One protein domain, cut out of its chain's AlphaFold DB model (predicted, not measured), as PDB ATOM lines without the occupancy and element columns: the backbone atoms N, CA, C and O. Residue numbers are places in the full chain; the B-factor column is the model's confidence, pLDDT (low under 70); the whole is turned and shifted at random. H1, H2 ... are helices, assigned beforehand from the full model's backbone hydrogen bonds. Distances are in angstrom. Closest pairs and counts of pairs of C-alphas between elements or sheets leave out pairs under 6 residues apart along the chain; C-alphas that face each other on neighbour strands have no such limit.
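Overview. This is residues 168 to 242 of the 250 residues of the protein "DUF4373 domain-containing protein" of Tenacibaculum sp. SZ-18 (UniProt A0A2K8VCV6). One long helix, H4, crosses over a side-by-side pair of helices, H1 and H3, that run opposite ways, and a short helix, H2, lies across the end of that pair where H1 ends and H3 begins. The far end of H4 reaches past the pair, and residues 237 to 242, of which 237 to 241 belong to H4, stick out. The printed part has 75 residues with four named helices, H1, H2, H3 and H4 in chain order, and no named strand; the class is all helix. The whole is compact, with a radius of gyration of the C-alphas of 12.1 A, and is rounded, spanning 31 by 29 by 19 A.

Arrangement. The longest helix is H4, residues 221 to 241. With its residues 228 to 232 alone it touches residues 203 to 207 of H3, residues 197 to 212; the closest C-alphas are those of Phe 207 and Phe 228, 6.6 A apart, and the two lines are about perpendicular at 83 degrees. With residues 221 to 225 alone, H4 touches H1, residues 169 to 178; the closest C-alphas, of Leu 172 and Glu 221, are 6.4 A apart, and the lines are about perpendicular at 89 degrees. H1 touches H3 at a shallow tilt of 13 degrees, opposite ways, meeting residues 201 to 208 of H3 alone; the closest C-alphas, of Ile 169 and Val 208, are 7.0 A apart. H2, residues 180 to 188, touches residues 197 to 200 of H3 alone, about perpendicular at 80 degrees; the closest C-alphas are those of Ile 187 and Leu 197, 7.3 A apart. H1 and H2 only just touch, with 3 pairs of C-alphas within 8 A, and only at the corner by their link; the closest C-alphas are those of Leu 177 and Cys 183, 6.6 A apart. H2 and H4 are apart. The helix packing is mostly crossed: leaving out H1 and H2, which touch only at the corner, 1 of the 4 pairs of helices that touch is at a shallow tilt. Every O i to N i+4 pair is within hydrogen-bond range in H1, H2 and H3, and 15 of 17 are in H4.

Along the chain. H4 is 31.2 A long, from C-alpha 221 at (202.318, 189.877, 83.813) to C-alpha 241 at (176.177, 178.212, 96.129). H3 is 22.7 A long, H1 14.2 A and H2 11.9 A. H1 begins at C-alpha 169, at (195.282, 193.385, 79.044).

Size, cuts and confidence. The two C-alphas farthest apart, of Lys 178 and Asn 242, are 33.9 A apart. The printed part has no cut. The link from H1 to H2 is tight, and those from H2 to H3 and from H3 to H4 are short. The mean pLDDT of the printed part is 77.3; residues 217 to 218 and 236 to 242 are under 70.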
ATOM      1  N   PRO A 168     198.903 196.421  77.993       82.31
ATOM      2  CA  PRO A 168     197.471 196.267  77.766       82.31
ATOM      3  C   PRO A 168     197.014 194.835  78.053       82.31
ATOM      4  O   PRO A 168     197.721 193.869  77.757       82.31
ATOM      5  N   ILE A 169     195.817 194.688  78.615       81.38
ATOM      6  CA  ILE A 169     195.282 193.385  79.044       81.38
ATOM      7  C   ILE A 169     195.131 192.410  77.872       81.38
ATOM      8  O   ILE A 169     195.425 191.224  78.023       81.38
ATOM      9  N   GLU A 170     194.740 192.898  76.696       75.38
ATOM     10  CA  GLU A 170     194.639 192.083  75.482       75.38
ATOM     11  C   GLU A 170     195.999 191.478  75.113       75.38
ATOM     12  O   GLU A 170     196.099 190.276  74.858       75.38
ATOM     13  N   GLN A 171     197.068 192.274  75.200       79.50
ATOM     14  CA  GLN A 171     198.434 191.826  74.937       79.50
ATOM     15  C   GLN A 171     198.918 190.813  75.987       79.50
ATOM     16  O   GLN A 171     199.499 189.787  75.625       79.50
ATOM     17  N   LEU A 172     198.600 191.035  77.267       83.06
ATOM     18  CA  LEU A 172     198.905 190.094  78.353       83.06
ATOM     19  C   LEU A 172     198.163 188.767  78.210       83.06
ATOM     20  O   LEU A 172     198.734 187.715  78.481       83.06
ATOM     21  N   SER A 173     196.909 188.790  77.753       82.50
ATOM     22  CA  SER A 173     196.128 187.569  77.543       82.50
ATOM     23  C   SER A 173     196.763 186.664  76.480       82.50
ATOM     24  O   SER A 173     196.827 185.443  76.652       82.50
ATOM     25  N   ILE A 174     197.305 187.268  75.417       81.50
ATOM     26  CA  ILE A 174     198.003 186.571  74.334       81.50
ATOM     27  C   ILE A 174     199.338 186.017  74.838       81.50
ATOM     28  O   ILE A 174     199.665 184.859  74.575       81.50
ATOM     29  N   GLU A 175     200.110 186.823  75.566       82.88
ATOM     30  CA  GLU A 175     201.425 186.445  76.092       82.88
ATOM     31  C   GLU A 175     201.329 185.323  77.134       82.88
ATOM     32  O   GLU A 175     202.054 184.329  77.057       82.88
ATOM     33  N   TYR A 176     200.341 185.408  78.025       82.44
ATOM     34  CA  TYR A 176     200.038 184.374  79.006       82.44
ATOM     35  C   TYR A 176     199.698 183.032  78.342       82.44
ATOM     36  O   TYR A 176     200.214 181.989  78.744       82.44
ATOM     37  N   LEU A 177     198.874 183.051  77.285       82.81
ATOM     38  CA  LEU A 177     198.488 181.851  76.533       82.81
ATOM     39  C   LEU A 177     199.615 181.270  75.667       82.81
ATOM     40  O   LEU A 177     199.605 180.071  75.389       82.81
ATOM     41  N   LYS A 178     200.584 182.090  75.240       84.25
ATOM     42  CA  LYS A 178     201.790 181.625  74.534       84.25
ATOM     43  C   LYS A 178     202.792 180.951  75.473       84.25
ATOM     44  O   LYS A 178     203.592 180.130  75.027       84.25
ATOM     45  N   ASN A 179     202.756 181.262  76.769       82.06
ATOM     46  CA  ASN A 179     203.661 180.667  77.743       82.06
ATOM     47  C   ASN A 179     203.216 179.243  78.127       82.06
ATOM     48  O   ASN A 179     202.514 179.018  79.117       82.06
ATOM     49  N   GLN A 180     203.674 178.261  77.344       76.62
ATOM     50  CA  GLN A 180     203.337 176.843  77.512       76.62
ATOM     51  C   GLN A 180     203.683 176.311  78.914       76.62
ATOM     52  O   GLN A 180     202.955 175.480  79.455       76.62
ATOM     53  N   ARG A 181     204.764 176.803  79.538       79.25
ATOM     54  CA  ARG A 181     205.172 176.388  80.893       79.25
ATOM     55  C   ARG A 181     204.148 176.817  81.940       79.25
ATOM     56  O   ARG A 181     203.744 176.000  82.766       79.25
ATOM     57  N   VAL A 182     203.706 178.074  81.882       78.75
ATOM     58  CA  VAL A 182     202.702 178.625  82.804       78.75
ATOM     59  C   VAL A 182     201.342 177.971  82.570       78.75
ATOM     60  O   VAL A 182     200.711 177.522  83.527       78.75
ATOM     61  N   CYS A 183     200.925 177.819  81.310       79.06
ATOM     62  CA  CYS A 183     199.675 177.139  80.966       79.06
ATOM     63  C   CYS A 183     199.647 175.699  81.497       79.06
ATOM     64  O   CYS A 183     198.692 175.310  82.169       79.06
ATOM     65  N   ASN A 184     200.720 174.931  81.287       78.56
ATOM     66  CA  ASN A 184     200.814 173.557  81.778       78.56
ATOM     67  C   ASN A 184     200.809 173.490  83.312       78.56
ATOM     68  O   ASN A 184     200.145 172.627  83.883       78.56
ATOM     69  N   ALA A 185     201.492 174.412  84.000       80.75
ATOM     70  CA  ALA A 185     201.475 174.480  85.463       80.75
ATOM     71  C   ALA A 185     200.068 174.771  86.018       80.75
ATOM     72  O   ALA A 185     199.670 174.230  87.051       80.75
ATOM     73  N   VAL A 186     199.300 175.606  85.319       82.06
ATOM     74  CA  VAL A 186     197.933 175.975  85.696       82.06
ATOM     75  C   VAL A 186     196.949 174.833  85.443       82.06
ATOM     76  O   VAL A 186     196.098 174.601  86.303       82.06
ATOM     77  N   ILE A 187     197.090 174.111  84.328       81.75
ATOM     78  CA  ILE A 187     196.270 172.940  83.974       81.75
ATOM     79  C   ILE A 187     196.555 171.771  84.929       81.75
ATOM     80  O   ILE A 187     195.634 171.208  85.516       81.75
ATOM     81  N   ASN A 188     197.829 171.451  85.173       78.88
ATOM     82  CA  ASN A 188     198.225 170.303  85.999       78.88
ATOM     83  C   ASN A 188     197.934 170.492  87.496       78.88
ATOM     84  O   ASN A 188     197.958 169.535  88.276       78.88
ATOM     85  N   ASN A 189     197.651 171.720  87.931       81.06
ATOM     86  CA  ASN A 189     197.276 171.980  89.307       81.06
ATOM     87  C   ASN A 189     195.821 171.556  89.557       81.06
ATOM     88  O   ASN A 189     194.877 172.276  89.228       81.06
ATOM     89  N   LYS A 190     195.640 170.415  90.232       73.19
ATOM     90  CA  LYS A 190     194.322 169.840  90.562       73.19
ATOM     91  C   LYS A 190     193.380 170.810  91.296       73.19
ATOM     92  O   LYS A 190     192.166 170.705  91.140       73.19
ATOM     93  N   LYS A 191     193.906 171.796  92.041       76.25
ATOM     94  CA  LYS A 191     193.089 172.841  92.701       76.25
ATOM     95  C   LYS A 191     192.394 173.759  91.686       76.25
ATOM     96  O   LYS A 191     191.304 174.275  91.939       76.25
ATOM     97  N   ASN A 192     192.986 173.925  90.506       75.56
ATOM     98  CA  ASN A 192     192.451 174.775  89.455       75.56
ATOM     99  C   ASN A 192     191.337 174.092  88.651       75.56
ATOM    100  O   ASN A 192     190.540 174.812  88.070       75.56
ATOM    101  N   ARG A 193     191.174 172.757  88.677       73.75
ATOM    102  CA  ARG A 193     190.099 172.037  87.946       73.75
ATOM    103  C   ARG A 193     189.943 172.483  86.475       73.75
ATOM    104  O   ARG A 193     188.837 172.512  85.939       73.75
ATOM    105  N   ILE A 194     191.046 172.878  85.846       80.12
ATOM    106  CA  ILE A 194     191.096 173.214  84.425       80.12
ATOM    107  C   ILE A 194     191.393 171.907  83.697       80.12
ATOM    108  O   ILE A 194     192.344 171.217  84.048       80.12
ATOM    109  N   GLN A 195     190.526 171.544  82.757       77.19
ATOM    110  CA  GLN A 195     190.547 170.225  82.118       77.19
ATOM    111  C   GLN A 195     191.587 170.181  81.000       77.19
ATOM    112  O   GLN A 195     192.386 169.256  80.921       77.19
ATOM    113  N   ASP A 196     191.596 171.215  80.166       81.75
ATOM    114  CA  ASP A 196     192.422 171.302  78.974       81.75
ATOM    115  C   ASP A 196     192.743 172.767  78.622       81.75
ATOM    116  O   ASP A 196     192.274 173.731  79.243       81.75
ATOM    117  N   LEU A 197     193.593 172.942  77.607       80.69
ATOM    118  CA  LEU A 197     194.013 174.258  77.123       80.69
ATOM    119  C   LEU A 197     192.836 175.066  76.550       80.69
ATOM    120  O   LEU A 197     192.832 176.294  76.611       80.69
ATOM    121  N   THR A 198     191.827 174.390  76.009       82.06
ATOM    122  CA  THR A 198     190.581 174.982  75.509       82.06
ATOM    123  C   THR A 198     189.745 175.574  76.641       82.06
ATOM    124  O   THR A 198     189.362 176.741  76.557       82.06
ATOM    125  N   HIS A 199     189.569 174.859  77.752       82.88
ATOM    126  CA  HIS A 199     188.917 175.370  78.957       82.88
ATOM    127  C   HIS A 199     189.707 176.540  79.568       82.88
ATOM    128  O   HIS A 199     189.107 177.545  79.958       82.88
ATOM    129  N   LEU A 200     191.046 176.480  79.584       84.50
ATOM    130  CA  LEU A 200     191.877 177.607  80.028       84.50
ATOM    131  C   LEU A 200     191.640 178.865  79.175       84.50
ATOM    132  O   LEU A 200     191.420 179.945  79.724       84.50
ATOM    133  N   LYS A 201     191.636 178.725  77.841       86.38
ATOM    134  CA  LYS A 201     191.380 179.836  76.907       86.38
ATOM    135  C   LYS A 201     190.017 180.481  77.148       86.38
ATOM    136  O   LYS A 201     189.937 181.707  77.202       86.38
ATOM    137  N   THR A 202     188.964 179.686  77.332       85.62
ATOM    138  CA  THR A 202     187.614 180.201  77.612       85.62
ATOM    139  C   THR A 202     187.578 180.999  78.913       85.62
ATOM    140  O   THR A 202     187.072 182.119  78.939       85.62
ATOM    141  N   ARG A 203     188.196 180.485  79.981       85.31
ATOM    142  CA  ARG A 203     188.215 181.166  81.286       85.31
ATOM    143  C   ARG A 203     189.033 182.450  81.267       85.31
ATOM    144  O   ARG A 203     188.669 183.399  81.953       85.31
ATOM    145  N   ILE A 204     190.112 182.502  80.489       87.12
ATOM    146  CA  ILE A 204     190.888 183.735  80.302       87.12
ATOM    147  C   ILE A 204     190.074 184.777  79.537       87.12
ATOM    148  O   ILE A 204     190.083 185.937  79.930       87.12
ATOM    149  N   LYS A 205     189.322 184.383  78.501       86.06
ATOM    150  CA  LYS A 205     188.427 185.308  77.784       86.06
ATOM    151  C   LYS A 205     187.352 185.895  78.699       86.06
ATOM    152  O   LYS A 205     187.148 187.103  78.699       86.06
ATOM    153  N   GLU A 206     186.700 185.058  79.506       86.12
ATOM    154  CA  GLU A 206     185.731 185.522  80.508       86.12
ATOM    155  C   GLU A 206     186.382 186.482  81.513       86.12
ATOM    156  O   GLU A 206     185.822 187.530  81.819       86.12
ATOM    157  N   PHE A 207     187.585 186.157  81.993       88.69
ATOM    158  CA  PHE A 207     188.335 187.010  82.911       88.69
ATOM    159  C   PHE A 207     188.647 188.381  82.304       88.69
ATOM    160  O   PHE A 207     188.363 189.392  82.940       88.69
ATOM    161  N   VAL A 208     189.178 188.426  81.078       83.75
ATOM    162  CA  VAL A 208     189.483 189.678  80.366       83.75
ATOM    163  C   VAL A 208     188.226 190.532  80.210       83.75
ATOM    164  O   VAL A 208     188.247 191.695  80.603       83.75
ATOM    165  N   LYS A 209     187.101 189.932  79.802       85.12
ATOM    166  CA  LYS A 209     185.812 190.630  79.718       85.12
ATOM    167  C   LYS A 209     185.396 191.247  81.063       85.12
ATOM    168  O   LYS A 209     184.986 192.402  81.114       85.12
ATOM    169  N   THR A 210     185.584 190.531  82.177       82.69
ATOM    170  CA  THR A 210     185.285 191.090  83.513       82.69
ATOM    171  C   THR A 210     186.231 192.214  83.951       82.69
ATOM    172  O   THR A 210     185.888 192.978  84.852       82.69
ATOM    173  N   LEU A 211     187.430 192.313  83.368       81.50
ATOM    174  CA  LEU A 211     188.352 193.425  83.622       81.50
ATOM    175  C   LEU A 211     187.974 194.664  82.809       81.50
ATOM    176  O   LEU A 211     188.030 195.770  83.347       81.50
ATOM    177  N   GLU A 212     187.552 194.464  81.561       76.62
ATOM    178  CA  GLU A 212     187.049 195.517  80.673       76.62
ATOM    179  C   GLU A 212     185.779 196.161  81.245       76.62
ATOM    180  O   GLU A 212     185.708 197.381  81.362       76.62
ATOM    181  N   GLU A 213     184.829 195.356  81.732       78.19
ATOM    182  CA  GLU A 213     183.607 195.834  82.408       78.19
ATOM    183  C   GLU A 213     183.902 196.652  83.681       78.19
ATOM    184  O   GLU A 213     183.101 197.487  84.097       78.19
ATOM    185  N   ARG A 214     185.069 196.440  84.304       74.38
ATOM    186  CA  ARG A 214     185.539 197.166  85.499       74.38
ATOM    187  C   ARG A 214     186.491 198.314  85.168       74.38
ATOM    188  O   ARG A 214     187.151 198.832  86.068       74.38
ATOM    189  N   ASN A 215     186.594 198.686  83.893       70.50
ATOM    190  CA  ASN A 215     187.436 199.770  83.391       70.50
ATOM    191  C   ASN A 215     188.927 199.637  83.779       70.50
ATOM    192  O   ASN A 215     189.648 200.623  83.929       70.50
ATOM    193  N   THR A 216     189.406 198.403  83.975       70.31
ATOM    194  CA  THR A 216     190.832 198.134  84.191       70.31
ATOM    195  C   THR A 216     191.477 197.938  82.827       70.31
ATOM    196  O   THR A 216     191.073 197.027  82.119       70.31
ATOM    197  N   LEU A 217     192.466 198.760  82.455       67.06
ATOM    198  CA  LEU A 217     193.008 198.786  81.081       67.06
ATOM    199  C   LEU A 217     194.457 198.275  80.959       67.06
ATOM    200  O   LEU A 217     194.874 197.844  79.886       67.06
ATOM    201  N   VAL A 218     195.231 198.282  82.051       68.00
ATOM    202  CA  VAL A 218     196.655 197.894  82.060       68.00
ATOM    203  C   VAL A 218     197.022 197.107  83.318       68.00
ATOM    204  O   VAL A 218     196.507 197.389  84.403       68.00
ATOM    205  N   LYS A 219     197.909 196.113  83.184       78.88
ATOM    206  CA  LYS A 219     198.447 195.295  84.292       78.88
ATOM    207  C   LYS A 219     199.897 194.878  84.026       78.88
ATOM    208  O   LYS A 219     200.407 195.073  82.928       78.88
ATOM    209  N   THR A 220     200.564 194.319  85.031       77.50
ATOM    210  CA  THR A 220     201.816 193.564  84.860       77.50
ATOM    211  C   THR A 220     201.503 192.088  84.571       77.50
ATOM    212  O   THR A 220     200.388 191.625  84.831       77.50
ATOM    213  N   GLU A 221     202.469 191.327  84.046       72.06
ATOM    214  CA  GLU A 221     202.318 189.877  83.813       72.06
ATOM    215  C   GLU A 221     202.043 189.101  85.113       72.06
ATOM    216  O   GLU A 221     201.175 188.223  85.144       72.06
ATOM    217  N   GLU A 222     202.727 189.464  86.203       72.81
ATOM    218  CA  GLU A 222     202.562 188.836  87.518       72.81
ATOM    219  C   GLU A 222     201.191 189.141  88.138       72.81
ATOM    220  O   GLU A 222     200.515 188.232  88.645       72.81
ATOM    221  N   ASP A 223     200.733 190.394  88.041       75.88
ATOM    222  CA  ASP A 223     199.404 190.788  88.514       75.88
ATOM    223  C   ASP A 223     198.301 190.143  87.675       75.88
ATOM    224  O   ASP A 223     197.265 189.749  88.214       75.88
ATOM    225  N   PHE A 224     198.502 190.009  86.359       82.75
ATOM    226  CA  PHE A 224     197.556 189.330  85.476       82.75
ATOM    227  C   PHE A 224     197.402 187.853  85.866       82.75
ATOM    228  O   PHE A 224     196.277 187.385  86.059       82.75
ATOM    229  N   ALA A 225     198.515 187.140  86.068       81.00
ATOM    230  CA  ALA A 225     198.518 185.735  86.474       81.00
ATOM    231  C   ALA A 225     197.856 185.519  87.847       81.00
ATOM    232  O   ALA A 225     197.015 184.627  88.019       81.00
ATOM    233  N   SER A 226     198.202 186.360  88.822       77.94
ATOM    234  CA  SER A 226     197.672 186.280  90.187       77.94
ATOM    235  C   SER A 226     196.183 186.618  90.238       77.94
ATOM    236  O   SER A 226     195.397 185.916  90.881       77.94
ATOM    237  N   HIS A 227     195.762 187.653  89.508       84.88
ATOM    238  CA  HIS A 227     194.367 188.066  89.470       84.88
ATOM    239  C   HIS A 227     193.494 187.053  88.725       84.88
ATOM    240  O   HIS A 227     192.417 186.730  89.223       84.88
ATOM    241  N   PHE A 228     193.976 186.473  87.619       86.50
ATOM    242  CA  PHE A 228     193.283 185.373  86.948       86.50
ATOM    243  C   PHE A 228     193.058 184.204  87.910       86.50
ATOM    244  O   PHE A 228     191.943 183.695  88.015       86.50
ATOM    245  N   ARG A 229     194.091 183.803  88.663       83.50
ATOM    246  CA  ARG A 229     193.991 182.704  89.631       83.50
ATOM    247  C   ARG A 229     192.953 182.988  90.715       83.50
ATOM    248  O   ARG A 229     192.101 182.140  90.972       83.50
ATOM    249  N   ASN A 230     192.995 184.173  91.319       81.69
ATOM    250  CA  ASN A 230     192.066 184.560  92.382       81.69
ATOM    251  C   ASN A 230     190.631 184.684  91.864       81.69
ATOM    252  O   ASN A 230     189.704 184.135  92.457       81.69
ATOM    253  N   TRP A 231     190.448 185.340  90.717       88.25
ATOM    254  CA  TRP A 231     189.153 185.447  90.058       88.25
ATOM    255  C   TRP A 231     188.594 184.069  89.704       88.25
ATOM    256  O   TRP A 231     187.423 183.792  89.967       88.25
ATOM    257  N   HIS A 232     189.430 183.175  89.172       82.81
ATOM    258  CA  HIS A 232     189.031 181.827  88.786       82.81
ATOM    259  C   HIS A 232     188.623 180.967  89.989       82.81
ATOM    260  O   HIS A 232     187.726 180.138  89.854       82.81
ATOM    261  N   LEU A 233     189.257 181.151  91.152       80.31
ATOM    262  CA  LEU A 233     188.867 180.484  92.398       80.31
ATOM    263  C   LEU A 233     187.556 181.053  92.958       80.31
ATOM    264  O   LEU A 233     186.647 180.287  93.259       80.31
ATOM    265  N   LYS A 234     187.402 182.380  92.993       79.12
ATOM    266  CA  LYS A 234     186.199 183.047  93.522       79.12
ATOM    267  C   LYS A 234     184.942 182.786  92.685       79.12
ATOM    268  O   LYS A 234     183.859 182.562  93.214       79.12
ATOM    269  N   SER A 235     185.084 182.734  91.361       71.69
ATOM    270  CA  SER A 235     183.976 182.378  90.458       71.69
ATOM    271  C   SER A 235     183.553 180.901  90.557       71.69
ATOM    272  O   SER A 235     182.528 180.526  89.989       71.69
ATOM    273  N   LYS A 236     184.285 180.060  91.310       67.31
ATOM    274  CA  LYS A 236     183.823 178.719  91.707       67.31
ATOM    275  C   LYS A 236     182.950 178.752  92.948       67.31
ATOM    276  O   LYS A 236     181.933 178.072  92.951       67.31
ATOM    277  N   GLU A 237     183.315 179.547  93.951       58.62
ATOM    278  CA  GLU A 237     182.553 179.679  95.203       58.62
ATOM    279  C   GLU A 237     181.124 180.172  94.928       58.62
ATOM    280  O   GLU A 237     180.158 179.676  95.503       58.62
ATOM    281  N   GLN A 238     180.974 181.066  93.949       52.44
ATOM    282  CA  GLN A 238     179.670 181.566  93.504       52.44
ATOM    283  C   GLN A 238     178.858 180.536  92.693       52.44
ATOM    284  O   GLN A 238     177.633 180.561  92.735       52.44
ATOM    285  N   LYS A 239     179.502 179.593  91.985       53.06
ATOM    286  CA  LYS A 239     178.798 178.507  91.271       53.06
ATOM    287  C   LYS A 239     178.408 177.345  92.187       53.06
ATOM    288  O   LYS A 239     177.430 176.668  91.900       53.06
ATOM    289  N   THR A 240     179.134 177.116  93.282       45.06
ATOM    290  CA  THR A 240     178.786 176.083  94.272       45.06
ATOM    291  C   THR A 240     177.596 176.468  95.145       45.06
ATOM    292  O   THR A 240     176.903 175.575  95.615       45.06
ATOM    293  N   HIS A 241     177.320 177.766  95.327       38.34
ATOM    294  CA  HIS A 241     176.177 178.212  96.129       38.34
ATOM    295  C   HIS A 241     174.845 178.230  95.361       38.34
ATOM    296  O   HIS A 241     173.792 178.126  95.972       38.34
ATOM    297  N   ASN A 242     174.884 178.265  94.025       39.66
ATOM    298  CA  ASN A 242     173.685 178.285  93.177       39.66
ATOM    299  C   ASN A 242     173.159 176.883  92.802       39.66
ATOM    300  O   ASN A 242     172.302 176.774  91.930       39.66
TER     301      ASN A 242